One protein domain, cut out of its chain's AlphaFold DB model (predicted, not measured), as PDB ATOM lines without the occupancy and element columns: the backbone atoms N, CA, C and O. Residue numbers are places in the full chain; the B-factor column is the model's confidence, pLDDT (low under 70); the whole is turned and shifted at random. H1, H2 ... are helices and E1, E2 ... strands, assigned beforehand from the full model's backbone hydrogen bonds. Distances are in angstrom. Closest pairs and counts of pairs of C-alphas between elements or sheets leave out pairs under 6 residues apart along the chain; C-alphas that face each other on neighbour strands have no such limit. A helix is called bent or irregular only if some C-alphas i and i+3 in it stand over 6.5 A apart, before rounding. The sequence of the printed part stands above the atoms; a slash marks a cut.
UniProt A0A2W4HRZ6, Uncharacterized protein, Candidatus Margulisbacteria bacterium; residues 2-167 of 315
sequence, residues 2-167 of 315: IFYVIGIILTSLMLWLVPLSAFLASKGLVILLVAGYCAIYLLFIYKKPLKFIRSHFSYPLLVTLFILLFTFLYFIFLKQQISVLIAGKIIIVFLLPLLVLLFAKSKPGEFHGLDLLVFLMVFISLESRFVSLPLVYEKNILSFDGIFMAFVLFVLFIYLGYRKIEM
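What this domain is: This is residues 2 to 167 of the 315 residues of an uncharacterized protein of Candidatus Margulisbacteria bacterium (UniProt A0A2W4HRZ6). Four helices, H4, H5, H6 and H7, run up and down side by side as a bundle, with H7 nearest the middle of the whole; H2 packs on H7 with its residues 37 to 44, and H1 packs on H2 beyond it. The short H3 crosses one end of H2 and H7, and a small two-stranded hairpin, E1 and E2, sits at the opposite end of H7, close to the first half of H2. The printed part has 166 residues, with seven named helices and two named strands in the order H1 H2 H3 H4 H5 H6 E1 E2 H7; the sheet's order is E1 - E2, antiparallel, and the class is mostly helix. It is compact, with a radius of gyration of the C-alphas of 16.5 A, and the C-alphas span 48 by 43 by 26 A.

Where its parts are: E1 is residues 134 to 138, 10.6 A from first to last C-alpha, and E2 is residues 142 to 145, 10.0 A. H7, residues 146 to 162, follows E2 with 0 residues between them and is 22.6 A long; its last C-alpha, that of Tyr 162, is at (-21.141, 26.561, 25.804). H2 is residues 27 to 45, 26.9 A. H1, residues 2 to 17, is 22.4 A long and begins with C-alpha 2 at (-13.662, 6.751, 41.000). H3 is residues 47 to 56, 14.7 A, and H4 is residues 60 to 77, 25.4 A. H5, residues 84 to 103, is the longest helix, 27.2 A from C-alpha 84 at (-41.959, 13.755, 8.583), with a kink of 29 degrees near residue 91. It is neither bent nor irregular, but only just: C-alphas 94 and 97 are 6.1 A apart. H6 is residues 113 to 127, 21.5 A.

How they stand to each other: E1 and E2 form an antiparallel hairpin at 174 degrees, with N 135 and O 144 at 2.8 A and N 144 and O 136 at 2.9 A, within hydrogen-bond range. The closest C-alphas of E1 and H2 are those of Leu 135 and Val 30, 7.0 A apart. H7 is the hub, touching four helices. It touches H4 at a shallow tilt of 13 degrees, opposite ways, closest at the C-alphas of Ala 150 and Ile 67, 6.3 A. With residues 148 to 155 alone it touches H6, closest at the C-alphas of Phe 148 and Leu 126, 6.7 A. H5 and H7 are close but not clearly touching, the closest C-alphas, of Phe 94 and Phe 154, being 7.8 A apart. H4 and H5 are a helical hairpin, closest at the C-alphas of Thr 64 and Phe 94, 6.8 A; H5 and H6 are another, closest at the C-alphas of Pro 97 and Val 118, 4.9 A. H2, with residues 37 to 44 alone, touches H7 at a shallow tilt of 20 degrees, the same way, closest at the C-alphas of Tyr 41 and Leu 153, 6.4 A. H1 and H2 are a helical hairpin at a shallow tilt of 24 degrees, closest at the C-alphas of Ile 8 and Ala 35, 5.6 A. H3 touches residues 160 to 162 of H7, about perpendicular at 81 degrees, closest at the C-alphas of Arg 54 and Gly 161, 4.9 A. H2 and H3 touch only at the corner, with the C-alphas of Phe 44 and Leu 50 closest at 5.3 A. H1 and H7 are apart, as are H4 and H6. Every O i to N i+4 pair is within hydrogen-bond range in H1 and H3; the counts are 14 of 15 in H2, 13 of 14 in H4, 14 of 16 in H5, 10 of 11 in H6 and 12 of 13 in H7.

The domain as a whole: The two C-alphas farthest apart are those of Pro 19 and Lys 105, 48.2 A. The printed part, residues 2 to 167, has no cut, and no link between named elements is long. The mean pLDDT of the printed part is 88.5, and no printed residue is under 70.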
ATOM      1  N   ILE A   2     -12.989   7.940  40.438       83.25
ATOM      2  CA  ILE A   2     -13.662   6.751  41.000       83.25
ATOM      3  C   ILE A   2     -15.194   6.815  40.841       83.25
ATOM      4  O   ILE A   2     -15.770   5.918  40.241       83.25
ATOM      5  N   PHE A   3     -15.840   7.912  41.257       85.00
ATOM      6  CA  PHE A   3     -17.296   8.101  41.100       85.00
ATOM      7  C   PHE A   3     -17.789   7.934  39.648       85.00
ATOM      8  O   PHE A   3     -18.817   7.313  39.405       85.00
ATOM      9  N   TYR A   4     -17.018   8.445  38.683       85.56
ATOM     10  CA  TYR A   4     -17.315   8.344  37.253       85.56
ATOM     11  C   TYR A   4     -17.352   6.886  36.778       85.56
ATOM     12  O   TYR A   4     -18.324   6.446  36.173       85.56
ATOM     13  N   VAL A   5     -16.303   6.122  37.103       89.62
ATOM     14  CA  VAL A   5     -16.199   4.705  36.728       89.62
ATOM     15  C   VAL A   5     -17.285   3.884  37.427       89.62
ATOM     16  O   VAL A   5     -17.930   3.055  36.790       89.62
ATOM     17  N   ILE A   6     -17.540   4.166  38.708       92.38
ATOM     18  CA  ILE A   6     -18.603   3.523  39.485       92.38
ATOM     19  C   ILE A   6     -19.969   3.752  38.832       92.38
ATOM     20  O   ILE A   6     -20.695   2.786  38.628       92.38
ATOM     21  N   GLY A   7     -20.316   4.986  38.456       93.38
ATOM     22  CA  GLY A   7     -21.619   5.277  37.849       93.38
ATOM     23  C   GLY A   7     -21.870   4.511  36.549       93.38
ATOM     24  O   GLY A   7     -22.961   3.968  36.357       93.38
ATOM     25  N   ILE A   8     -20.849   4.380  35.697       94.88
ATOM     26  CA  ILE A   8     -20.936   3.607  34.447       94.88
ATOM     27  C   ILE A   8     -21.105   2.113  34.743       94.88
ATOM     28  O   ILE A   8     -22.002   1.477  34.191       94.88
ATOM     29  N   ILE A   9     -20.271   1.553  35.625       96.88
ATOM     30  CA  ILE A   9     -20.328   0.128  35.981       96.88
ATOM     31  C   ILE A   9     -21.682  -0.206  36.610       96.88
ATOM     32  O   ILE A   9     -22.332  -1.160  36.188       96.88
ATOM     33  N   LEU A  10     -22.137   0.594  37.575       97.06
ATOM     34  CA  LEU A  10     -23.415   0.381  38.250       97.06
ATOM     35  C   LEU A  10     -24.596   0.520  37.286       97.06
ATOM     36  O   LEU A  10     -25.503  -0.302  37.345       97.06
ATOM     37  N   THR A  11     -24.566   1.485  36.361       96.44
ATOM     38  CA  THR A  11     -25.600   1.621  35.318       96.44
ATOM     39  C   THR A  11     -25.656   0.378  34.425       96.44
ATOM     40  O   THR A  11     -26.738  -0.150  34.168       96.44
ATOM     41  N   SER A  12     -24.502  -0.136  33.993       97.00
ATOM     42  CA  SER A  12     -24.431  -1.357  33.185       97.00
ATOM     43  C   SER A  12     -24.934  -2.586  33.945       97.00
ATOM     44  O   SER A  12     -25.707  -3.370  33.398       97.00
ATOM     45  N   LEU A  13     -24.544  -2.742  35.216       97.50
ATOM     46  CA  LEU A  13     -25.000  -3.836  36.079       97.50
ATOM     47  C   LEU A  13     -26.507  -3.763  36.347       97.50
ATOM     48  O   LEU A  13     -27.194  -4.775  36.251       97.50
ATOM     49  N   MET A  14     -27.033  -2.569  36.629       96.44
ATOM     50  CA  MET A  14     -28.467  -2.325  36.782       96.44
ATOM     51  C   MET A  14     -29.228  -2.823  35.549       96.44
ATOM     52  O   MET A  14     -30.127  -3.646  35.684       96.44
ATOM     53  N   LEU A  15     -28.838  -2.390  34.346       95.69
ATOM     54  CA  LEU A  15     -29.491  -2.818  33.104       95.69
ATOM     55  C   LEU A  15     -29.297  -4.312  32.816       95.69
ATOM     56  O   LEU A  15     -30.187  -4.960  32.266       95.69
ATOM     57  N   TRP A  16     -28.165  -4.892  33.212       96.31
ATOM     58  CA  TRP A  16     -27.951  -6.333  33.103       96.31
ATOM     59  C   TRP A  16     -28.958  -7.138  33.937       96.31
ATOM     60  O   TRP A  16     -29.387  -8.210  33.508       96.31
ATOM     61  N   LEU A  17     -29.394  -6.613  35.083       95.38
ATOM     62  CA  LEU A  17     -30.381  -7.259  35.952       95.38
ATOM     63  C   LEU A  17     -31.829  -7.108  35.455       95.38
ATOM     64  O   LEU A  17     -32.698  -7.879  35.871       95.38
ATOM     65  N   VAL A  18     -32.104  -6.165  34.550       94.25
ATOM     66  CA  VAL A  18     -33.442  -5.973  33.971       94.25
ATOM     67  C   VAL A  18     -33.805  -7.159  33.051       94.25
ATOM     68  O   VAL A  18     -32.942  -7.624  32.287       94.25
ATOM     69  N   PRO A  19     -35.049  -7.683  33.105       93.81
ATOM     70  CA  PRO A  19     -35.513  -8.761  32.228       93.81
ATOM     71  C   PRO A  19     -35.351  -8.433  30.740       93.81
ATOM     72  O   PRO A  19     -35.477  -7.282  30.333       93.81
ATOM     73  N   LEU A  20     -35.106  -9.447  29.903       93.94
ATOM     74  CA  LEU A  20     -34.950  -9.248  28.453       93.94
ATOM     75  C   LEU A  20     -36.214  -8.659  27.804       93.94
ATOM     76  O   LEU A  20     -36.099  -7.868  26.875       93.94
ATOM     77  N   SER A  21     -37.394  -8.997  28.329       93.44
ATOM     78  CA  SER A  21     -38.696  -8.486  27.881       93.44
ATOM     79  C   SER A  21     -38.841  -6.970  27.990       93.44
ATOM     80  O   SER A  21     -39.667  -6.398  27.288       93.44
ATOM     81  N   ALA A  22     -38.046  -6.319  28.843       93.19
ATOM     82  CA  ALA A  22     -38.089  -4.873  29.019       93.19
ATOM     83  C   ALA A  22     -37.415  -4.100  27.874       93.19
ATOM     84  O   ALA A  22     -37.564  -2.882  27.784       93.19
ATOM     85  N   PHE A  23     -36.612  -4.769  27.040       93.81
ATOM     86  CA  PHE A  23     -35.792  -4.124  26.018       93.81
ATOM     87  C   PHE A  23     -36.499  -4.129  24.665       93.81
ATOM     88  O   PHE A  23     -36.879  -5.177  24.151       93.81
ATOM     89  N   LEU A  24     -36.600  -2.952  24.046       88.31
ATOM     90  CA  LEU A  24     -37.204  -2.792  22.715       88.31
ATOM     91  C   LEU A  24     -36.220  -3.062  21.562       88.31
ATOM     92  O   LEU A  24     -36.596  -3.048  20.393       88.31
ATOM     93  N   ALA A  25     -34.958  -3.328  21.891       88.69
ATOM     94  CA  ALA A  25     -33.900  -3.723  20.971       88.69
ATOM     95  C   ALA A  25     -32.932  -4.696  21.662       88.69
ATOM     96  O   ALA A  25     -33.171  -5.153  22.779       88.69
ATOM     97  N   SER A  26     -31.813  -5.022  21.009       91.56
ATOM     98  CA  SER A  26     -30.781  -5.879  21.603       91.56
ATOM     99  C   SER A  26     -30.317  -5.330  22.955       91.56
ATOM    100  O   SER A  26     -29.754  -4.235  23.026       91.56
ATOM    101  N   LYS A  27     -30.504  -6.123  24.018       93.88
ATOM    102  CA  LYS A  27     -30.112  -5.780  25.393       93.88
ATOM    103  C   LYS A  27     -28.658  -5.323  25.486       93.88
ATOM    104  O   LYS A  27     -28.383  -4.303  26.106       93.88
ATOM    105  N   GLY A  28     -27.737  -6.034  24.835       93.31
ATOM    106  CA  GLY A  28     -26.316  -5.674  24.840       93.31
ATOM    107  C   GLY A  28     -26.056  -4.294  24.232       93.31
ATOM    108  O   GLY A  28     -25.331  -3.491  24.813       93.31
ATOM    109  N   LEU A  29     -26.703  -3.983  23.104       90.50
ATOM    110  CA  LEU A  29     -26.560  -2.680  22.450       90.50
ATOM    111  C   LEU A  29     -27.204  -1.560  23.274       90.50
ATOM    112  O   LEU A  29     -26.599  -0.504  23.427       90.50
ATOM    113  N   VAL A  30     -28.376  -1.791  23.873       92.06
ATOM    114  CA  VAL A  30     -29.011  -0.809  24.768       92.06
ATOM    115  C   VAL A  30     -28.140  -0.531  25.996       92.06
ATOM    116  O   VAL A  30     -27.958   0.630  26.351       92.06
ATOM    117  N   ILE A  31     -27.540  -1.561  26.606       94.69
ATOM    118  CA  ILE A  31     -26.589  -1.391  27.717       94.69
ATOM    119  C   ILE A  31     -25.414  -0.511  27.287       94.69
ATOM    120  O   ILE A  31     -25.092   0.445  27.987       94.69
ATOM    121  N   LEU A  32     -24.807  -0.787  26.129       92.69
ATOM    122  CA  LEU A  32     -23.700   0.018  25.605       92.69
ATOM    123  C   LEU A  32     -24.114   1.474  25.354       92.69
ATOM    124  O   LEU A  32     -23.372   2.387  25.710       92.69
ATOM    125  N   LEU A  33     -25.303   1.701  24.789       91.69
ATOM    126  CA  LEU A  33     -25.827   3.041  24.527       91.69
ATOM    127  C   LEU A  33     -26.067   3.827  25.821       91.69
ATOM    128  O   LEU A  33     -25.610   4.963  25.931       91.69
ATOM    129  N   VAL A  34     -26.739   3.234  26.813       92.44
ATOM    130  CA  VAL A  34     -27.026   3.908  28.090       92.44
ATOM    131  C   VAL A  34     -25.751   4.091  28.919       92.44
ATOM    132  O   VAL A  34     -25.574   5.133  29.547       92.44
ATOM    133  N   ALA A  35     -24.817   3.136  28.885       93.25
ATOM    134  CA  ALA A  35     -23.507   3.280  29.516       93.25
ATOM    135  C   ALA A  35     -22.676   4.396  28.857       93.25
ATOM    136  O   ALA A  35     -22.049   5.183  29.563       93.25
ATOM    137  N   GLY A  36     -22.712   4.505  27.524       92.31
ATOM    138  CA  GLY A  36     -22.078   5.590  26.772       92.31
ATOM    139  C   GLY A  36     -22.693   6.956  27.079       92.31
ATOM    140  O   GLY A  36     -21.965   7.915  27.332       92.31
ATOM    141  N   TYR A  37     -24.025   7.039  27.147       92.62
ATOM    142  CA  TYR A  37     -24.731   8.226  27.638       92.62
ATOM    143  C   TYR A  37     -24.277   8.594  29.055       92.62
ATOM    144  O   TYR A  37     -23.853   9.726  29.279       92.62
ATOM    145  N   CYS A  38     -24.297   7.635  29.986       93.19
ATOM    146  CA  CYS A  38     -23.898   7.837  31.379       93.19
ATOM    147  C   CYS A  38     -22.442   8.315  31.475       93.19
ATOM    148  O   CYS A  38     -22.135   9.229  32.236       93.19
ATOM    149  N   ALA A  39     -21.552   7.772  30.642       92.25
ATOM    150  CA  ALA A  39     -20.180   8.236  30.524       92.25
ATOM    151  C   ALA A  39     -20.120   9.717  30.114       92.25
ATOM    152  O   ALA A  39     -19.561  10.527  30.846       92.25
ATOM    153  N   ILE A  40     -20.750  10.115  29.004       90.81
ATOM    154  CA  ILE A  40     -20.736  11.518  28.546       90.81
ATOM    155  C   ILE A  40     -21.361  12.446  29.598       90.81
ATOM    156  O   ILE A  40     -20.786  13.478  29.941       90.81
ATOM    157  N   TYR A  41     -22.504  12.053  30.151       90.56
ATOM    158  CA  TYR A  41     -23.203  12.743  31.230       90.56
ATOM    159  C   TYR A  41     -22.287  13.016  32.436       90.56
ATOM    160  O   TYR A  41     -22.124  14.163  32.856       90.56
ATOM    161  N   LEU A  42     -21.607  11.989  32.953       89.44
ATOM    162  CA  LEU A  42     -20.726  12.120  34.112       89.44
ATOM    163  C   LEU A  42     -19.446  12.926  33.804       89.44
ATOM    164  O   LEU A  42     -18.844  13.478  34.732       89.44
ATOM    165  N   LEU A  43     -19.030  13.054  32.533       87.88
ATOM    166  CA  LEU A  43     -17.933  13.959  32.148       87.88
ATOM    167  C   LEU A  43     -18.301  15.427  32.391       87.88
ATOM    168  O   LEU A  43     -17.442  16.191  32.831       87.88
ATOM    169  N   PHE A  44     -19.559  15.820  32.164       85.50
ATOM    170  CA  PHE A  44     -20.020  17.188  32.435       85.50
ATOM    171  C   PHE A  44     -20.021  17.529  33.928       85.50
ATOM    172  O   PHE A  44     -19.802  18.684  34.296       85.50
ATOM    173  N   ILE A  45     -20.216  16.531  34.791       81.88
ATOM    174  CA  ILE A  45     -20.245  16.709  36.249       81.88
ATOM    175  C   ILE A  45     -18.823  16.822  36.826       81.88
ATOM    176  O   ILE A  45     -18.606  17.453  37.863       81.88
ATOM    177  N   TYR A  46     -17.814  16.252  36.158       82.94
ATOM    178  CA  TYR A  46     -16.438  16.264  36.654       82.94
ATOM    179  C   TYR A  46     -15.651  17.496  36.166       82.94
ATOM    180  O   TYR A  46     -15.478  17.723  34.970       82.94
ATOM    181  N   LYS A  47     -15.087  18.278  37.105       77.69
ATOM    182  CA  LYS A  47     -14.424  19.572  36.814       77.69
ATOM    183  C   LYS A  47     -13.320  19.501  35.745       77.69
ATOM    184  O   LYS A  47     -13.214  20.404  34.917       77.69
ATOM    185  N   LYS A  48     -12.474  18.461  35.771       78.94
ATOM    186  CA  LYS A  48     -11.324  18.336  34.851       78.94
ATOM    187  C   LYS A  48     -11.770  18.151  33.382       78.94
ATOM    188  O   LYS A  48     -11.396  18.990  32.566       78.94
ATOM    189  N   PRO A  49     -12.589  17.138  33.032       78.25
ATOM    190  CA  PRO A  49     -13.170  17.001  31.698       78.25
ATOM    191  C   PRO A  49     -14.019  18.198  31.288       78.25
ATOM    192  O   PRO A  49     -13.934  18.624  30.143       78.25
ATOM    193  N   LEU A  50     -14.770  18.803  32.213       81.88
ATOM    194  CA  LEU A  50     -15.555  19.991  31.890       81.88
ATOM    195  C   LEU A  50     -14.673  21.141  31.377       81.88
ATOM    196  O   LEU A  50     -15.041  21.808  30.413       81.88
ATOM    197  N   LYS A  51     -13.480  21.348  31.954       83.94
ATOM    198  CA  LYS A  51     -12.514  22.340  31.448       83.94
ATOM    199  C   LYS A  51     -12.098  22.042  30.002       83.94
ATOM    200  O   LYS A  51     -12.026  22.970  29.204       83.94
ATOM    201  N   PHE A  52     -11.873  20.769  29.673       83.94
ATOM    202  CA  PHE A  52     -11.572  20.328  28.310       83.94
ATOM    203  C   PHE A  52     -12.752  20.563  27.357       83.94
ATOM    204  O   PHE A  52     -12.558  21.082  26.258       83.94
ATOM    205  N   ILE A  53     -13.982  20.252  27.783       83.06
ATOM    206  CA  ILE A  53     -15.194  20.483  26.984       83.06
ATOM    207  C   ILE A  53     -15.351  21.982  26.684       83.06
ATOM    208  O   ILE A  53     -15.522  22.372  25.531       83.06
ATOM    209  N   ARG A  54     -15.200  22.831  27.709       85.88
ATOM    210  CA  ARG A  54     -15.301  24.299  27.612       85.88
ATOM    211  C   ARG A  54     -14.255  24.950  26.698       85.88
ATOM    212  O   ARG A  54     -14.459  26.103  26.312       85.88
ATOM    213  N   SER A  55     -13.135  24.280  26.410       82.94
ATOM    214  CA  SER A  55     -12.083  24.802  25.524       82.94
ATOM    215  C   SER A  55     -12.180  24.299  24.083       82.94
ATOM    216  O   SER A  55     -11.714  24.997  23.190       82.94
ATOM    217  N   HIS A  56     -12.776  23.124  23.846       80.25
ATOM    218  CA  HIS A  56     -12.796  22.495  22.515       80.25
ATOM    219  C   HIS A  56     -14.170  22.524  21.832       80.25
ATOM    220  O   HIS A  56     -14.237  22.519  20.607       80.25
ATOM    221  N   PHE A  57     -15.271  22.600  22.585       74.75
ATOM    222  CA  PHE A  57     -16.627  22.571  22.026       74.75
ATOM    223  C   PHE A  57     -17.274  23.962  22.019       74.75
ATOM    224  O   PHE A  57     -18.316  24.195  22.626       74.75
ATOM    225  N   SER A  58     -16.646  24.894  21.301       74.88
ATOM    226  CA  SER A  58     -17.114  26.284  21.162       74.88
ATOM    227  C   SER A  58     -18.202  26.475  20.093       74.88
ATOM    228  O   SER A  58     -18.725  27.577  19.950       74.88
ATOM    229  N   TYR A  59     -18.544  25.420  19.345       86.06
ATOM    230  CA  TYR A  59     -19.467  25.465  18.206       86.06
ATOM    231  C   TYR A  59     -20.792  24.772  18.554       86.06
ATOM    232  O   TYR A  59     -20.945  23.572  18.301       86.06
ATOM    233  N   PRO A  60     -21.771  25.490  19.129       88.38
ATOM    234  CA  PRO A  60     -22.981  24.860  19.640       88.38
ATOM    235  C   PRO A  60     -23.866  24.273  18.535       88.38
ATOM    236  O   PRO A  60     -24.546  23.276  18.767       88.38
ATOM    237  N   LEU A  61     -23.786  24.804  17.309       90.19
ATOM    238  CA  LEU A  61     -24.456  24.224  16.146       90.19
ATOM    239  C   LEU A  61     -23.945  22.815  15.820       90.19
ATOM    240  O   LEU A  61     -24.752  21.911  15.641       90.19
ATOM    241  N   LEU A  62     -22.625  22.601  15.800       88.94
ATOM    242  CA  LEU A  62     -22.041  21.296  15.472       88.94
ATOM    243  C   LEU A  62     -22.450  20.227  16.493       88.94
ATOM    244  O   LEU A  62     -22.818  19.118  16.114       88.94
ATOM    245  N   VAL A  63     -22.438  20.572  17.782       88.88
ATOM    246  CA  VAL A  63     -22.866  19.647  18.842       88.88
ATOM    247  C   VAL A  63     -24.362  19.358  18.756       88.88
ATOM    248  O   VAL A  63     -24.775  18.217  18.932       88.88
ATOM    249  N   THR A  64     -25.177  20.355  18.412       91.19
ATOM    250  CA  THR A  64     -26.619  20.155  18.213       91.19
ATOM    251  C   THR A  64     -26.895  19.241  17.021       91.19
ATOM    252  O   THR A  64     -27.706  18.328  17.131       91.19
ATOM    253  N   LEU A  65     -26.172  19.415  15.909       92.12
ATOM    254  CA  LEU A  65     -26.244  18.513  14.756       92.12
ATOM    255  C   LEU A  65     -25.800  17.090  15.114       92.12
ATOM    256  O   LEU A  65     -26.419  16.130  14.666       92.12
ATOM    257  N   PHE A  66     -24.775  16.942  15.958       90.81
ATOM    258  CA  PHE A  66     -24.354  15.636  16.464       90.81
ATOM    259  C   PHE A  66     -25.433  14.979  17.337       90.81
ATOM    260  O   PHE A  66     -25.718  13.798  17.157       90.81
ATOM    261  N   ILE A  67     -26.078  15.729  18.236       91.31
ATOM    262  CA  ILE A  67     -27.184  15.228  19.071       91.31
ATOM    263  C   ILE A  67     -28.394  14.848  18.212       91.31
ATOM    264  O   ILE A  67     -29.010  13.809  18.448       91.31
ATOM    265  N   LEU A  68     -28.710  15.639  17.183       92.62
ATOM    266  CA  LEU A  68     -29.750  15.307  16.209       92.62
ATOM    267  C   LEU A  68     -29.419  14.011  15.471       92.62
ATOM    268  O   LEU A  68     -30.241  13.100  15.457       92.62
ATOM    269  N   LEU A  69     -28.210  13.896  14.912       91.06
ATOM    270  CA  LEU A  69     -27.750  12.680  14.243       91.06
ATOM    271  C   LEU A  69     -27.854  11.472  15.178       91.06
ATOM    272  O   LEU A  69     -28.425  10.454  14.804       91.06
ATOM    273  N   PHE A  70     -27.364  11.606  16.407       88.31
ATOM    274  CA  PHE A  70     -27.440  10.567  17.428       88.31
ATOM    275  C   PHE A  70     -28.888  10.158  17.741       88.31
ATOM    276  O   PHE A  70     -29.192   8.970  17.823       88.31
ATOM    277  N   THR A  71     -29.802  11.127  17.815       89.81
ATOM    278  CA  THR A  71     -31.236  10.878  18.013       89.81
ATOM    279  C   THR A  71     -31.851  10.131  16.828       89.81
ATOM    280  O   THR A  71     -32.582   9.163  17.023       89.81
ATOM    281  N   PHE A  72     -31.529  10.514  15.589       89.25
ATOM    282  CA  PHE A  72     -31.995   9.805  14.392       89.25
ATOM    283  C   PHE A  72     -31.428   8.380  14.302       89.25
ATOM    284  O   PHE A  72     -32.146   7.455  13.919       89.25
ATOM    285  N   LEU A  73     -30.176   8.171  14.722       87.06
ATOM    286  CA  LEU A  73     -29.576   6.840  14.809       87.06
ATOM    287  C   LEU A  73     -30.324   5.932  15.799       87.06
ATOM    288  O   LEU A  73     -30.407   4.731  15.548       87.06
ATOM    289  N   TYR A  74     -30.929   6.471  16.867       86.38
ATOM    290  CA  TYR A  74     -31.769   5.674  17.771       86.38
ATOM    291  C   TYR A  74     -33.020   5.112  17.097       86.38
ATOM    292  O   TYR A  74     -33.366   3.956  17.332       86.38
ATOM    293  N   PHE A  75     -33.678   5.882  16.232       86.56
ATOM    294  CA  PHE A  75     -34.836   5.386  15.484       86.56
ATOM    295  C   PHE A  75     -34.449   4.264  14.520       86.56
ATOM    296  O   PHE A  75     -35.133   3.242  14.461       86.56
ATOM    297  N   ILE A  76     -33.320   4.419  13.819       85.88
ATOM    298  CA  ILE A  76     -32.773   3.374  12.941       85.88
ATOM    299  C   ILE A  76     -32.454   2.118  13.758       85.88
ATOM    300  O   ILE A  76     -32.841   1.013  13.381       85.88
ATOM    301  N   PHE A  77     -31.793   2.289  14.905       84.75
ATOM    302  CA  PHE A  77     -31.445   1.204  15.816       84.75
ATOM    303  C   PHE A  77     -32.678   0.436  16.321       84.75
ATOM    304  O   PHE A  77     -32.671  -0.794  16.343       84.75
ATOM    305  N   LEU A  78     -33.754   1.148  16.662       85.94
ATOM    306  CA  LEU A  78     -35.024   0.560  17.092       85.94
ATOM    307  C   LEU A  78     -35.893   0.060  15.931       85.94
ATOM    308  O   LEU A  78     -36.996  -0.430  16.168       85.94
ATOM    309  N   LYS A  79     -35.422   0.184  14.682       85.56
ATOM    310  CA  LYS A  79     -36.182  -0.128  13.461       85.56
ATOM    311  C   LYS A  79     -37.548   0.572  13.415       85.56
ATOM    312  O   LYS A  79     -38.500   0.048  12.839       85.56
ATOM    313  N   GLN A  80     -37.648   1.752  14.024       84.94
ATOM    314  CA  GLN A  80     -38.868   2.552  14.016       84.94
ATOM    315  C   GLN A  80     -38.889   3.464  12.793       84.94
ATOM    316  O   GLN A  80     -37.896   4.113  12.464       84.94
ATOM    317  N   GLN A  81     -40.039   3.534  12.122       85.19
ATOM    318  CA  GLN A  81     -40.233   4.482  11.032       85.19
ATOM    319  C   GLN A  81     -40.362   5.900  11.587       85.19
ATOM    320  O   GLN A  81     -41.090   6.146  12.549       85.19
ATOM    321  N   ILE A  82     -39.677   6.843  10.944       88.44
ATOM    322  CA  ILE A  82     -39.726   8.256  11.309       88.44
ATOM    323  C   ILE A  82     -40.647   8.959  10.326       88.44
ATOM    324  O   ILE A  82     -40.307   9.127   9.156       88.44
ATOM    325  N   SER A  83     -41.819   9.382  10.795       91.56
ATOM    326  CA  SER A  83     -42.673  10.248   9.988       91.56
ATOM    327  C   SER A  83     -42.052  11.642   9.865       91.56
ATOM    328  O   SER A  83     -41.330  12.100  10.755       91.56
ATOM    329  N   VAL A  84     -42.386  12.357   8.787       92.31
ATOM    330  CA  VAL A  84     -41.959  13.755   8.583       92.31
ATOM    331  C   VAL A  84     -42.347  14.630   9.780       92.31
ATOM    332  O   VAL A  84     -41.570  15.481  10.205       92.31
ATOM    333  N   LEU A  85     -43.515  14.371  10.377       92.69
ATOM    334  CA  LEU A  85     -43.976  15.075  11.568       92.69
ATOM    335  C   LEU A  85     -43.052  14.836  12.772       92.69
ATOM    336  O   LEU A  85     -42.670  15.796  13.435       92.69
ATOM    337  N   ILE A  86     -42.668  13.585  13.053       91.06
ATOM    338  CA  ILE A  86     -41.764  13.258  14.170       91.06
ATOM    339  C   ILE A  86     -40.382  13.875  13.937       91.06
ATOM    340  O   ILE A  86     -39.839  14.504  14.844       91.06
ATOM    341  N   ALA A  87     -39.840  13.762  12.721       92.25
ATOM    342  CA  ALA A  87     -38.566  14.386  12.368       92.25
ATOM    343  C   ALA A  87     -38.609  15.909  12.573       92.25
ATOM    344  O   ALA A  87     -37.722  16.470  13.215       92.25
ATOM    345  N   GLY A  88     -39.673  16.572  12.102       94.00
ATOM    346  CA  GLY A  88     -39.885  18.005  12.297       94.00
ATOM    347  C   GLY A  88     -39.946  18.397  13.773       94.00
ATOM    348  O   GLY A  88     -39.294  19.359  14.176       94.00
ATOM    349  N   LYS A  89     -40.652  17.618  14.604       92.88
ATOM    350  CA  LYS A  89     -40.701  17.836  16.058       92.88
ATOM    351  C   LYS A  89     -39.314  17.753  16.695       92.88
ATOM    352  O   LYS A  89     -38.945  18.672  17.416       92.88
ATOM    353  N   ILE A  90     -38.539  16.702  16.405       92.12
ATOM    354  CA  ILE A  90     -37.170  16.528  16.927       92.12
ATOM    355  C   ILE A  90     -36.296  17.725  16.534       92.12
ATOM    356  O   ILE A  90     -35.617  18.310  17.375       92.12
ATOM    357  N   ILE A  91     -36.349  18.129  15.263       93.06
ATOM    358  CA  ILE A  91     -35.572  19.261  14.749       93.06
ATOM    359  C   ILE A  91     -35.936  20.554  15.486       93.06
ATOM    360  O   ILE A  91     -35.038  21.249  15.956       93.06
ATOM    361  N   ILE A  92     -37.229  20.866  15.626       92.56
ATOM    362  CA  ILE A  92     -37.701  22.074  16.324       92.56
ATOM    363  C   ILE A  92     -37.209  22.081  17.769       92.56
ATOM    364  O   ILE A  92     -36.663  23.075  18.236       92.56
ATOM    365  N   VAL A  93     -37.361  20.956  18.451       91.50
ATOM    366  CA  VAL A  93     -37.036  20.791  19.863       91.50
ATOM    367  C   VAL A  93     -35.561  21.063  20.182       91.50
ATOM    368  O   VAL A  93     -35.268  21.605  21.245       91.50
ATOM    369  N   PHE A  94     -34.633  20.737  19.279       92.88
ATOM    370  CA  PHE A  94     -33.202  20.990  19.487       92.88
ATOM    371  C   PHE A  94     -32.708  22.281  18.817       92.88
ATOM    372  O   PHE A  94     -31.921  23.020  19.408       92.88
ATOM    373  N   LEU A  95     -33.161  22.600  17.598       93.94
ATOM    374  CA  LEU A  95     -32.684  23.788  16.882       93.94
ATOM    375  C   LEU A  95     -33.308  25.083  17.398       93.94
ATOM    376  O   LEU A  95     -32.605  26.086  17.470       93.94
ATOM    377  N   LEU A  96     -34.593  25.096  17.767       93.06
ATOM    378  CA  LEU A  96     -35.245  26.331  18.207       93.06
ATOM    379  C   LEU A  96     -34.609  26.896  19.491       93.06
ATOM    380  O   LEU A  96     -34.256  28.079  19.479       93.06
ATOM    381  N   PRO A  97     -34.362  26.104  20.558       93.06
ATOM    382  CA  PRO A  97     -33.698  26.627  21.752       93.06
ATOM    383  C   PRO A  97     -32.263  27.088  21.465       93.06
ATOM    384  O   PRO A  97     -31.829  28.111  21.990       93.06
ATOM    385  N   LEU A  98     -31.538  26.390  20.580       92.69
ATOM    386  CA  LEU A  98     -30.214  26.830  20.137       92.69
ATOM    387  C   LEU A  98     -30.275  28.198  19.440       92.69
ATOM    388  O   LEU A  98     -29.460  29.068  19.735       92.69
ATOM    389  N   LEU A  99     -31.216  28.394  18.512       92.19
ATOM    390  CA  LEU A  99     -31.354  29.654  17.781       92.19
ATOM    391  C   LEU A  99     -31.632  30.809  18.746       92.19
ATOM    392  O   LEU A  99     -30.923  31.812  18.704       92.19
ATOM    393  N   VAL A 100     -32.588  30.641  19.666       91.81
ATOM    394  CA  VAL A 100     -32.890  31.636  20.712       91.81
ATOM    395  C   VAL A 100     -31.638  31.982  21.525       91.81
ATOM    396  O   VAL A 100     -31.361  33.160  21.759       91.81
ATOM    397  N   LEU A 101     -30.846  30.975  21.899       89.75
ATOM    398  CA  LEU A 101     -29.599  31.170  22.634       89.75
ATOM    399  C   LEU A 101     -28.563  31.980  21.838       89.75
ATOM    400  O   LEU A 101     -27.917  32.869  22.391       89.75
ATOM    401  N   LEU A 102     -28.405  31.693  20.542       88.56
ATOM    402  CA  LEU A 102     -27.465  32.400  19.665       88.56
ATOM    403  C   LEU A 102     -27.873  33.864  19.442       88.56
ATOM    404  O   LEU A 102     -27.008  34.741  19.390       88.56
ATOM    405  N   PHE A 103     -29.176  34.152  19.376       86.12
ATOM    406  CA  PHE A 103     -29.685  35.524  19.284       86.12
ATOM    407  C   PHE A 103     -29.483  36.330  20.574       86.12
ATOM    408  O   PHE A 103     -29.340  37.550  20.511       86.12
ATOM    409  N   ALA A 104     -29.408  35.669  21.734       80.31
ATOM    410  CA  ALA A 104     -29.305  36.327  23.034       80.31
ATOM    411  C   ALA A 104     -27.983  37.084  23.277       80.31
ATOM    412  O   ALA A 104     -27.915  37.878  24.214       80.31
ATOM    413  N   LYS A 105     -26.924  36.826  22.483       73.50
ATOM    414  CA  LYS A 105     -25.567  37.415  22.615       73.50
ATOM    415  C   LYS A 105     -25.050  37.489  24.063       73.50
ATOM    416  O   LYS A 105     -24.357  38.428  24.455       73.50
ATOM    417  N   SER A 106     -25.406  36.509  24.882       79.44
ATOM    418  CA  SER A 106     -25.166  36.555  26.321       79.44
ATOM    419  C   SER A 106     -23.719  36.181  26.666       79.44
ATOM    420  O   SER A 106     -23.125  35.297  26.039       79.44
ATOM    421  N   LYS A 107     -23.139  36.824  27.687       83.88
ATOM    422  CA  LYS A 107     -21.758  36.558  28.127       83.88
ATOM    423  C   LYS A 107     -21.630  35.168  28.764       83.88
ATOM    424  O   LYS A 107     -22.545  34.761  29.482       83.88
ATOM    425  N   PRO A 108     -20.544  34.413  28.521       85.81
ATOM    426  CA  PRO A 108     -20.305  33.148  29.215       85.81
ATOM    427  C   PRO A 108     -20.180  33.344  30.733       85.81
ATOM    428  O   PRO A 108     -19.559  34.301  31.179       85.81
ATOM    429  N   GLY A 109     -20.731  32.418  31.516       84.94
ATOM    430  CA  GLY A 109     -20.694  32.403  32.982       84.94
ATOM    431  C   GLY A 109     -21.810  33.205  33.657       84.94
ATOM    432  O   GLY A 109     -22.096  32.973  34.827       84.94
ATOM    433  N   GLU A 110     -22.480  34.088  32.920       84.56
ATOM    434  CA  GLU A 110     -23.585  34.906  33.418       84.56
ATOM    435  C   GLU A 110     -24.904  34.411  32.842       84.56
ATOM    436  O   GLU A 110     -24.997  34.123  31.646       84.56
ATOM    437  N   PHE A 111     -25.934  34.336  33.678       83.56
ATOM    438  CA  PHE A 111     -27.267  33.988  33.221       83.56
ATOM    439  C   PHE A 111     -27.977  35.193  32.591       83.56
ATOM    440  O   PHE A 111     -27.879  36.322  33.064       83.56
ATOM    441  N   HIS A 112     -28.746  34.934  31.539       86.38
ATOM    442  CA  HIS A 112     -29.525  35.915  30.794       86.38
ATOM    443  C   HIS A 112     -31.006  35.520  30.748       86.38
ATOM    444  O   HIS A 112     -31.323  34.338  30.730       86.38
ATOM    445  N   GLY A 113     -31.922  36.491  30.639       82.06
ATOM    446  CA  GLY A 113     -33.376  36.251  30.546       82.06
ATOM    447  C   GLY A 113     -33.777  35.137  29.571       82.06
ATOM    448  O   GLY A 113     -34.632  34.303  29.864       82.06
ATOM    449  N   LEU A 114     -33.105  35.100  28.420       87.44
ATOM    450  CA  LEU A 114     -33.342  34.112  27.366       87.44
ATOM    451  C   LEU A 114     -32.835  32.704  27.706       87.44
ATOM    452  O   LEU A 114     -33.368  31.748  27.154       87.44
ATOM    453  N   ASP A 115     -31.887  32.545  28.634       86.69
ATOM    454  CA  ASP A 115     -31.500  31.223  29.141       86.69
ATOM    455  C   ASP A 115     -32.706  30.547  29.817       86.69
ATOM    456  O   ASP A 115     -32.989  29.380  29.567       86.69
ATOM    457  N   LEU A 116     -33.506  31.286  30.596       83.62
ATOM    458  CA  LEU A 116     -34.719  30.718  31.192       83.62
ATOM    459  C   LEU A 116     -35.724  30.276  30.119       83.62
ATOM    460  O   LEU A 116     -36.320  29.211  30.246       83.62
ATOM    461  N   LEU A 117     -35.882  31.053  29.043       88.31
ATOM    462  CA  LEU A 117     -36.756  30.686  27.927       88.31
ATOM    463  C   LEU A 117     -36.273  29.409  27.221       88.31
ATOM    464  O   LEU A 117     -37.073  28.511  26.978       88.31
ATOM    465  N   VAL A 118     -34.971  29.305  26.940       89.56
ATOM    466  CA  VAL A 118     -34.342  28.110  26.350       89.56
ATOM    467  C   VAL A 118     -34.559  26.892  27.244       89.56
ATOM    468  O   VAL A 118     -34.946  25.831  26.755       89.56
ATOM    469  N   PHE A 119     -34.363  27.044  28.559       87.06
ATOM    470  CA  PHE A 119     -34.645  25.985  29.523       87.06
ATOM    471  C   PHE A 119     -36.117  25.565  29.481       87.06
ATOM    472  O   PHE A 119     -36.392  24.381  29.329       87.06
ATOM    473  N   LEU A 120     -37.057  26.513  29.551       86.75
ATOM    474  CA  LEU A 120     -38.495  26.223  29.527       86.75
ATOM    475  C   LEU A 120     -38.927  25.526  28.231       86.75
ATOM    476  O   LEU A 120     -39.707  24.583  28.292       86.75
ATOM    477  N   MET A 121     -38.400  25.933  27.071       89.94
ATOM    478  CA  MET A 121     -38.684  25.276  25.788       89.94
ATOM    479  C   MET A 121     -38.277  23.800  25.803       89.94
ATOM    480  O   MET A 121     -39.062  22.930  25.417       89.94
ATOM    481  N   VAL A 122     -37.060  23.513  26.273       87.19
ATOM    482  CA  VAL A 122     -36.562  22.137  26.380       87.19
ATOM    483  C   VAL A 122     -37.363  21.355  27.419       87.19
ATOM    484  O   VAL A 122     -37.800  20.238  27.157       87.19
ATOM    485  N   PHE A 123     -37.608  21.966  28.573       84.75
ATOM    486  CA  PHE A 123     -38.288  21.344  29.696       84.75
ATOM    487  C   PHE A 123     -39.745  20.975  29.375       84.75
ATOM    488  O   PHE A 123     -40.161  19.842  29.591       84.75
ATOM    489  N   ILE A 124     -40.512  21.888  28.772       85.06
ATOM    490  CA  ILE A 124     -41.897  21.626  28.349       85.06
ATOM    491  C   ILE A 124     -41.944  20.513  27.296       85.06
ATOM    492  O   ILE A 124     -42.838  19.663  27.330       85.06
ATOM    493  N   SER A 125     -40.978  20.486  26.375       86.06
ATOM    494  CA  SER A 125     -40.887  19.429  25.359       86.06
ATOM    495  C   SER A 125     -40.660  18.046  25.985       86.06
ATOM    496  O   SER A 125     -41.181  17.051  25.481       86.06
ATOM    497  N   LEU A 126     -39.919  17.998  27.097       81.12
ATOM    498  CA  LEU A 126     -39.643  16.790  27.870       81.12
ATOM    499  C   LEU A 126     -40.887  16.299  28.624       81.12
ATOM    500  O   LEU A 126     -41.314  15.162  28.427       81.12
ATOM    501  N   GLU A 127     -41.496  17.170  29.430       81.31
ATOM    502  CA  GLU A 127     -42.645  16.828  30.283       81.31
ATOM    503  C   GLU A 127     -43.885  16.444  29.473       81.31
ATOM    504  O   GLU A 127     -44.602  15.503  29.810       81.31
ATOM    505  N   SER A 128     -44.124  17.127  28.353       80.88
ATOM    506  CA  SER A 128     -45.238  16.796  27.456       80.88
ATOM    507  C   SER A 128     -45.024  15.503  26.663       80.88
ATOM    508  O   SER A 128     -45.912  15.109  25.907       80.88
ATOM    509  N   ARG A 129     -43.852  14.853  26.797       82.44
ATOM    510  CA  ARG A 129     -43.419  13.719  25.964       82.44
ATOM    511  C   ARG A 129     -43.631  14.012  24.480       82.44
ATOM    512  O   ARG A 129     -44.130  13.175  23.729       82.44
ATOM    513  N   PHE A 130     -43.262  15.227  24.059       81.88
ATOM    514  CA  PHE A 130     -43.565  15.752  22.725       81.88
ATOM    515  C   PHE A 130     -43.097  14.817  21.597       81.88
ATOM    516  O   PHE A 130     -43.757  14.695  20.556       81.88
ATOM    517  N   VAL A 131     -41.974  14.133  21.851       85.62
ATOM    518  CA  VAL A 131     -41.498  12.936  21.154       85.62
ATOM    519  C   VAL A 131     -41.022  11.943  22.215       85.62
ATOM    520  O   VAL A 131     -40.263  12.323  23.104       85.62
ATOM    521  N   SER A 132     -41.444  10.684  22.116       85.94
ATOM    522  CA  SER A 132     -40.991   9.600  22.995       85.94
ATOM    523  C   SER A 132     -40.356   8.489  22.177       85.94
ATOM    524  O   SER A 132     -40.919   8.073  21.162       85.94
ATOM    525  N   LEU A 133     -39.226   7.979  22.647       88.00
ATOM    526  CA  LEU A 133     -38.539   6.843  22.056       88.00
ATOM    527  C   LEU A 133     -38.055   5.913  23.176       88.00
ATOM    528  O   LEU A 133     -36.878   5.957  23.551       88.00
ATOM    529  N   PRO A 134     -38.946   5.088  23.753       89.69
ATOM    530  CA  PRO A 134     -38.561   4.183  24.825       89.69
ATOM    531  C   PRO A 134     -37.505   3.186  24.326       89.69
ATOM    532  O   PRO A 134     -37.606   2.640  23.229       89.69
ATOM    533  N   LEU A 135     -36.483   2.951  25.146       90.31
ATOM    534  CA  LEU A 135     -35.427   1.955  24.925       90.31
ATOM    535  C   LEU A 135     -35.583   0.768  25.872       90.31
ATOM    536  O   LEU A 135     -35.402  -0.384  25.473       90.31
ATOM    537  N   VAL A 136     -35.912   1.075  27.127       92.50
ATOM    538  CA  VAL A 136     -36.182   0.100  28.179       92.50
ATOM    539  C   VAL A 136     -37.458   0.513  28.888       92.50
ATOM    540  O   VAL A 136     -37.602   1.675  29.274       92.50
ATOM    541  N   TYR A 137     -38.370  -0.428  29.071       92.69
ATOM    542  CA  TYR A 137     -39.575  -0.227  29.854       92.69
ATOM    543  C   TYR A 137     -39.879  -1.490  30.645       92.69
ATOM    544  O   TYR A 137     -40.174  -2.534  30.075       92.69
ATOM    545  N   GLU A 138     -39.826  -1.374  31.965       88.12
ATOM    546  CA  GLU A 138     -40.261  -2.409  32.888       88.12
ATOM    547  C   GLU A 138     -41.311  -1.788  33.807       88.12
ATOM    548  O   GLU A 138     -41.031  -0.827  34.535       88.12
ATOM    549  N   LYS A 139     -42.541  -2.306  33.738       84.38
ATOM    550  CA  LYS A 139     -43.689  -1.742  34.452       84.38
ATOM    551  C   LYS A 139     -43.370  -1.611  35.942       84.38
ATOM    552  O   LYS A 139     -42.926  -2.563  36.571       84.38
ATOM    553  N   ASN A 140     -43.634  -0.429  36.498       76.12
ATOM    554  CA  ASN A 140     -43.386  -0.072  37.901       76.12
ATOM    555  C   ASN A 140     -41.916  -0.111  38.359       76.12
ATOM    556  O   ASN A 140     -41.662   0.212  39.516       76.12
ATOM    557  N   ILE A 141     -40.964  -0.444  37.483       81.62
ATOM    558  CA  ILE A 141     -39.539  -0.473  37.821       81.62
ATOM    559  C   ILE A 141     -38.836   0.717  37.174       81.62
ATOM    560  O   ILE A 141     -38.420   1.637  37.872       81.62
ATOM    561  N   LEU A 142     -38.710   0.747  35.847       86.62
ATOM    562  CA  LEU A 142     -37.986   1.828  35.181       86.62
ATOM    563  C   LEU A 142     -38.441   2.054  33.747       86.62
ATOM    564  O   LEU A 142     -38.970   1.165  33.079       86.62
ATOM    565  N   SER A 143     -38.179   3.264  33.263       87.94
ATOM    566  CA  SER A 143     -38.336   3.625  31.863       87.94
ATOM    567  C   SER A 143     -37.154   4.484  31.434       87.94
ATOM    568  O   SER A 143     -36.892   5.523  32.035       87.94
ATOM    569  N   PHE A 144     -36.443   4.041  30.398       87.56
ATOM    570  CA  PHE A 144     -35.428   4.831  29.708       87.56
ATOM    571  C   PHE A 144     -35.961   5.261  28.354       87.56
ATOM    572  O   PHE A 144     -36.319   4.415  27.534       87.56
ATOM    573  N   ASP A 145     -35.948   6.567  28.108       89.50
ATOM    574  CA  ASP A 145     -36.314   7.158  26.829       89.50
ATOM    575  C   ASP A 145     -35.067   7.752  26.153       89.50
ATOM    576  O   ASP A 145     -34.310   8.515  26.760       89.50
ATOM    577  N   GLY A 146     -34.829   7.373  24.897       88.25
ATOM    578  CA  GLY A 146     -33.697   7.851  24.106       88.25
ATOM    579  C   GLY A 146     -33.731   9.360  23.874       88.25
ATOM    580  O   GLY A 146     -32.684  10.010  23.903       88.25
ATOM    581  N   ILE A 147     -34.927   9.931  23.712       89.12
ATOM    582  CA  ILE A 147     -35.116  11.371  23.552       89.12
ATOM    583  C   ILE A 147     -34.736  12.090  24.848       89.12
ATOM    584  O   ILE A 147     -33.985  13.064  24.797       89.12
ATOM    585  N   PHE A 148     -35.165  11.580  26.010       89.31
ATOM    586  CA  PHE A 148     -34.789  12.137  27.317       89.31
ATOM    587  C   PHE A 148     -33.265  12.192  27.496       89.31
ATOM    588  O   PHE A 148     -32.721  13.228  27.874       89.31
ATOM    589  N   MET A 149     -32.547  11.120  27.156       90.94
ATOM    590  CA  MET A 149     -31.081  11.109  27.243       90.94
ATOM    591  C   MET A 149     -30.431  12.158  26.328       90.94
ATOM    592  O   MET A 149     -29.533  12.884  26.759       90.94
ATOM    593  N   ALA A 150     -30.898  12.278  25.081       91.62
ATOM    594  CA  ALA A 150     -30.407  13.286  24.141       91.62
ATOM    595  C   ALA A 150     -30.651  14.715  24.659       91.62
ATOM    596  O   ALA A 150     -29.762  15.568  24.580       91.62
ATOM    597  N   PHE A 151     -31.814  14.959  25.264       90.19
ATOM    598  CA  PHE A 151     -32.137  16.219  25.923       90.19
ATOM    599  C   PHE A 151     -31.205  16.554  27.074       90.19
ATOM    600  O   PHE A 151     -30.708  17.678  27.149       90.19
ATOM    601  N   VAL A 152     -30.941  15.594  27.959       91.25
ATOM    602  CA  VAL A 152     -30.052  15.827  29.098       91.25
ATOM    603  C   VAL A 152     -28.664  16.230  28.613       91.25
ATOM    604  O   VAL A 152     -28.125  17.239  29.067       91.25
ATOM    605  N   LEU A 153     -28.115  15.519  27.624       92.19
ATOM    606  CA  LEU A 153     -26.828  15.883  27.027       92.19
ATOM    607  C   LEU A 153     -26.859  17.270  26.374       92.19
ATOM    608  O   LEU A 153     -25.903  18.031  26.521       92.19
ATOM    609  N   PHE A 154     -27.953  17.621  25.696       92.56
ATOM    610  CA  PHE A 154     -28.128  18.927  25.066       92.56
ATOM    611  C   PHE A 154     -28.129  20.074  26.080       92.56
ATOM    612  O   PHE A 154     -27.389  21.045  25.912       92.56
ATOM    613  N   VAL A 155     -28.897  19.946  27.164       90.75
ATOM    614  CA  VAL A 155     -28.978  20.954  28.232       90.75
ATOM    615  C   VAL A 155     -27.631  21.103  28.936       90.75
ATOM    616  O   VAL A 155     -27.150  22.223  29.118       90.75
ATOM    617  N   LEU A 156     -26.977  19.992  29.285       90.38
ATOM    618  CA  LEU A 156     -25.650  20.029  29.908       90.38
ATOM    619  C   LEU A 156     -24.622  20.682  28.987       90.38
ATOM    620  O   LEU A 156     -23.851  21.532  29.432       90.38
ATOM    621  N   PHE A 157     -24.644  20.352  27.698       90.75
ATOM    622  CA  PHE A 157     -23.770  20.987  26.729       90.75
ATOM    623  C   PHE A 157     -24.025  22.495  26.628       90.75
ATOM    624  O   PHE A 157     -23.073  23.271  26.764       90.75
ATOM    625  N   ILE A 158     -25.280  22.919  26.441       90.69
ATOM    626  CA  ILE A 158     -25.639  24.337  26.339       90.69
ATOM    627  C   ILE A 158     -25.163  25.096  27.572       90.69
ATOM    628  O   ILE A 158     -24.452  26.089  27.433       90.69
ATOM    629  N   TYR A 159     -25.501  24.635  28.774       89.56
ATOM    630  CA  TYR A 159     -25.266  25.438  29.967       89.56
ATOM    631  C   TYR A 159     -23.864  25.285  30.548       89.56
ATOM    632  O   TYR A 159     -23.223  26.285  30.870       89.56
ATOM    633  N   LEU A 160     -23.357  24.058  30.675       89.06
ATOM    634  CA  LEU A 160     -22.047  23.809  31.284       89.06
ATOM    635  C   LEU A 160     -20.904  23.959  30.282       89.06
ATOM    636  O   LEU A 160     -19.836  24.461  30.655       89.06
ATOM    637  N   GLY A 161     -21.117  23.523  29.038       88.88
ATOM    638  CA  GLY A 161     -20.127  23.567  27.964       88.88
ATOM    639  C   GLY A 161     -20.043  24.942  27.306       88.88
ATOM    640  O   GLY A 161     -19.029  25.629  27.438       88.88
ATOM    641  N   TYR A 162     -21.116  25.351  26.626       89.19
ATOM    642  CA  TYR A 162     -21.141  26.561  25.804       89.19
ATOM    643  C   TYR A 162     -21.307  27.845  26.633       89.19
ATOM    644  O   TYR A 162     -20.464  28.741  26.562       89.19
ATOM    645  N   ARG A 163     -22.347  27.928  27.474       88.75
ATOM    646  CA  ARG A 163     -22.618  29.092  28.338       88.75
ATOM    647  C   ARG A 163     -21.712  29.149  29.563       88.75
ATOM    648  O   ARG A 163     -21.626  30.202  30.178       88.75
ATOM    649  N   LYS A 164     -20.997  28.069  29.899       88.81
ATOM    650  CA  LYS A 164     -20.023  27.989  31.009       88.81
ATOM    651  C   LYS A 164     -20.597  28.362  32.382       88.81
ATOM    652  O   LYS A 164     -19.850  28.792  33.257       88.81
ATOM    653  N   ILE A 165     -21.893  28.150  32.585       87.31
ATOM    654  CA  ILE A 165     -22.560  28.354  33.870       87.31
ATOM    655  C   ILE A 165     -21.938  27.422  34.915       87.31
ATOM    656  O   ILE A 165     -21.669  26.250  34.642       87.31
ATOM    657  N   GLU A 166     -21.671  27.938  36.111       81.88
ATOM    658  CA  GLU A 166     -21.210  27.135  37.244       81.88
ATOM    659  C   GLU A 166     -22.395  26.690  38.098       81.88
ATOM    660  O   GLU A 166     -23.271  27.488  38.409       81.88
ATOM    661  N   MET A 167     -22.429  25.411  38.479       75.31
ATOM    662  CA  MET A 167     -23.622  24.807  39.092       75.31
ATOM    663  C   MET A 167     -23.361  24.109  40.435       75.31
ATOM    664  O   MET A 167     -24.150  23.288  40.873       75.31
TER     665      MET A 167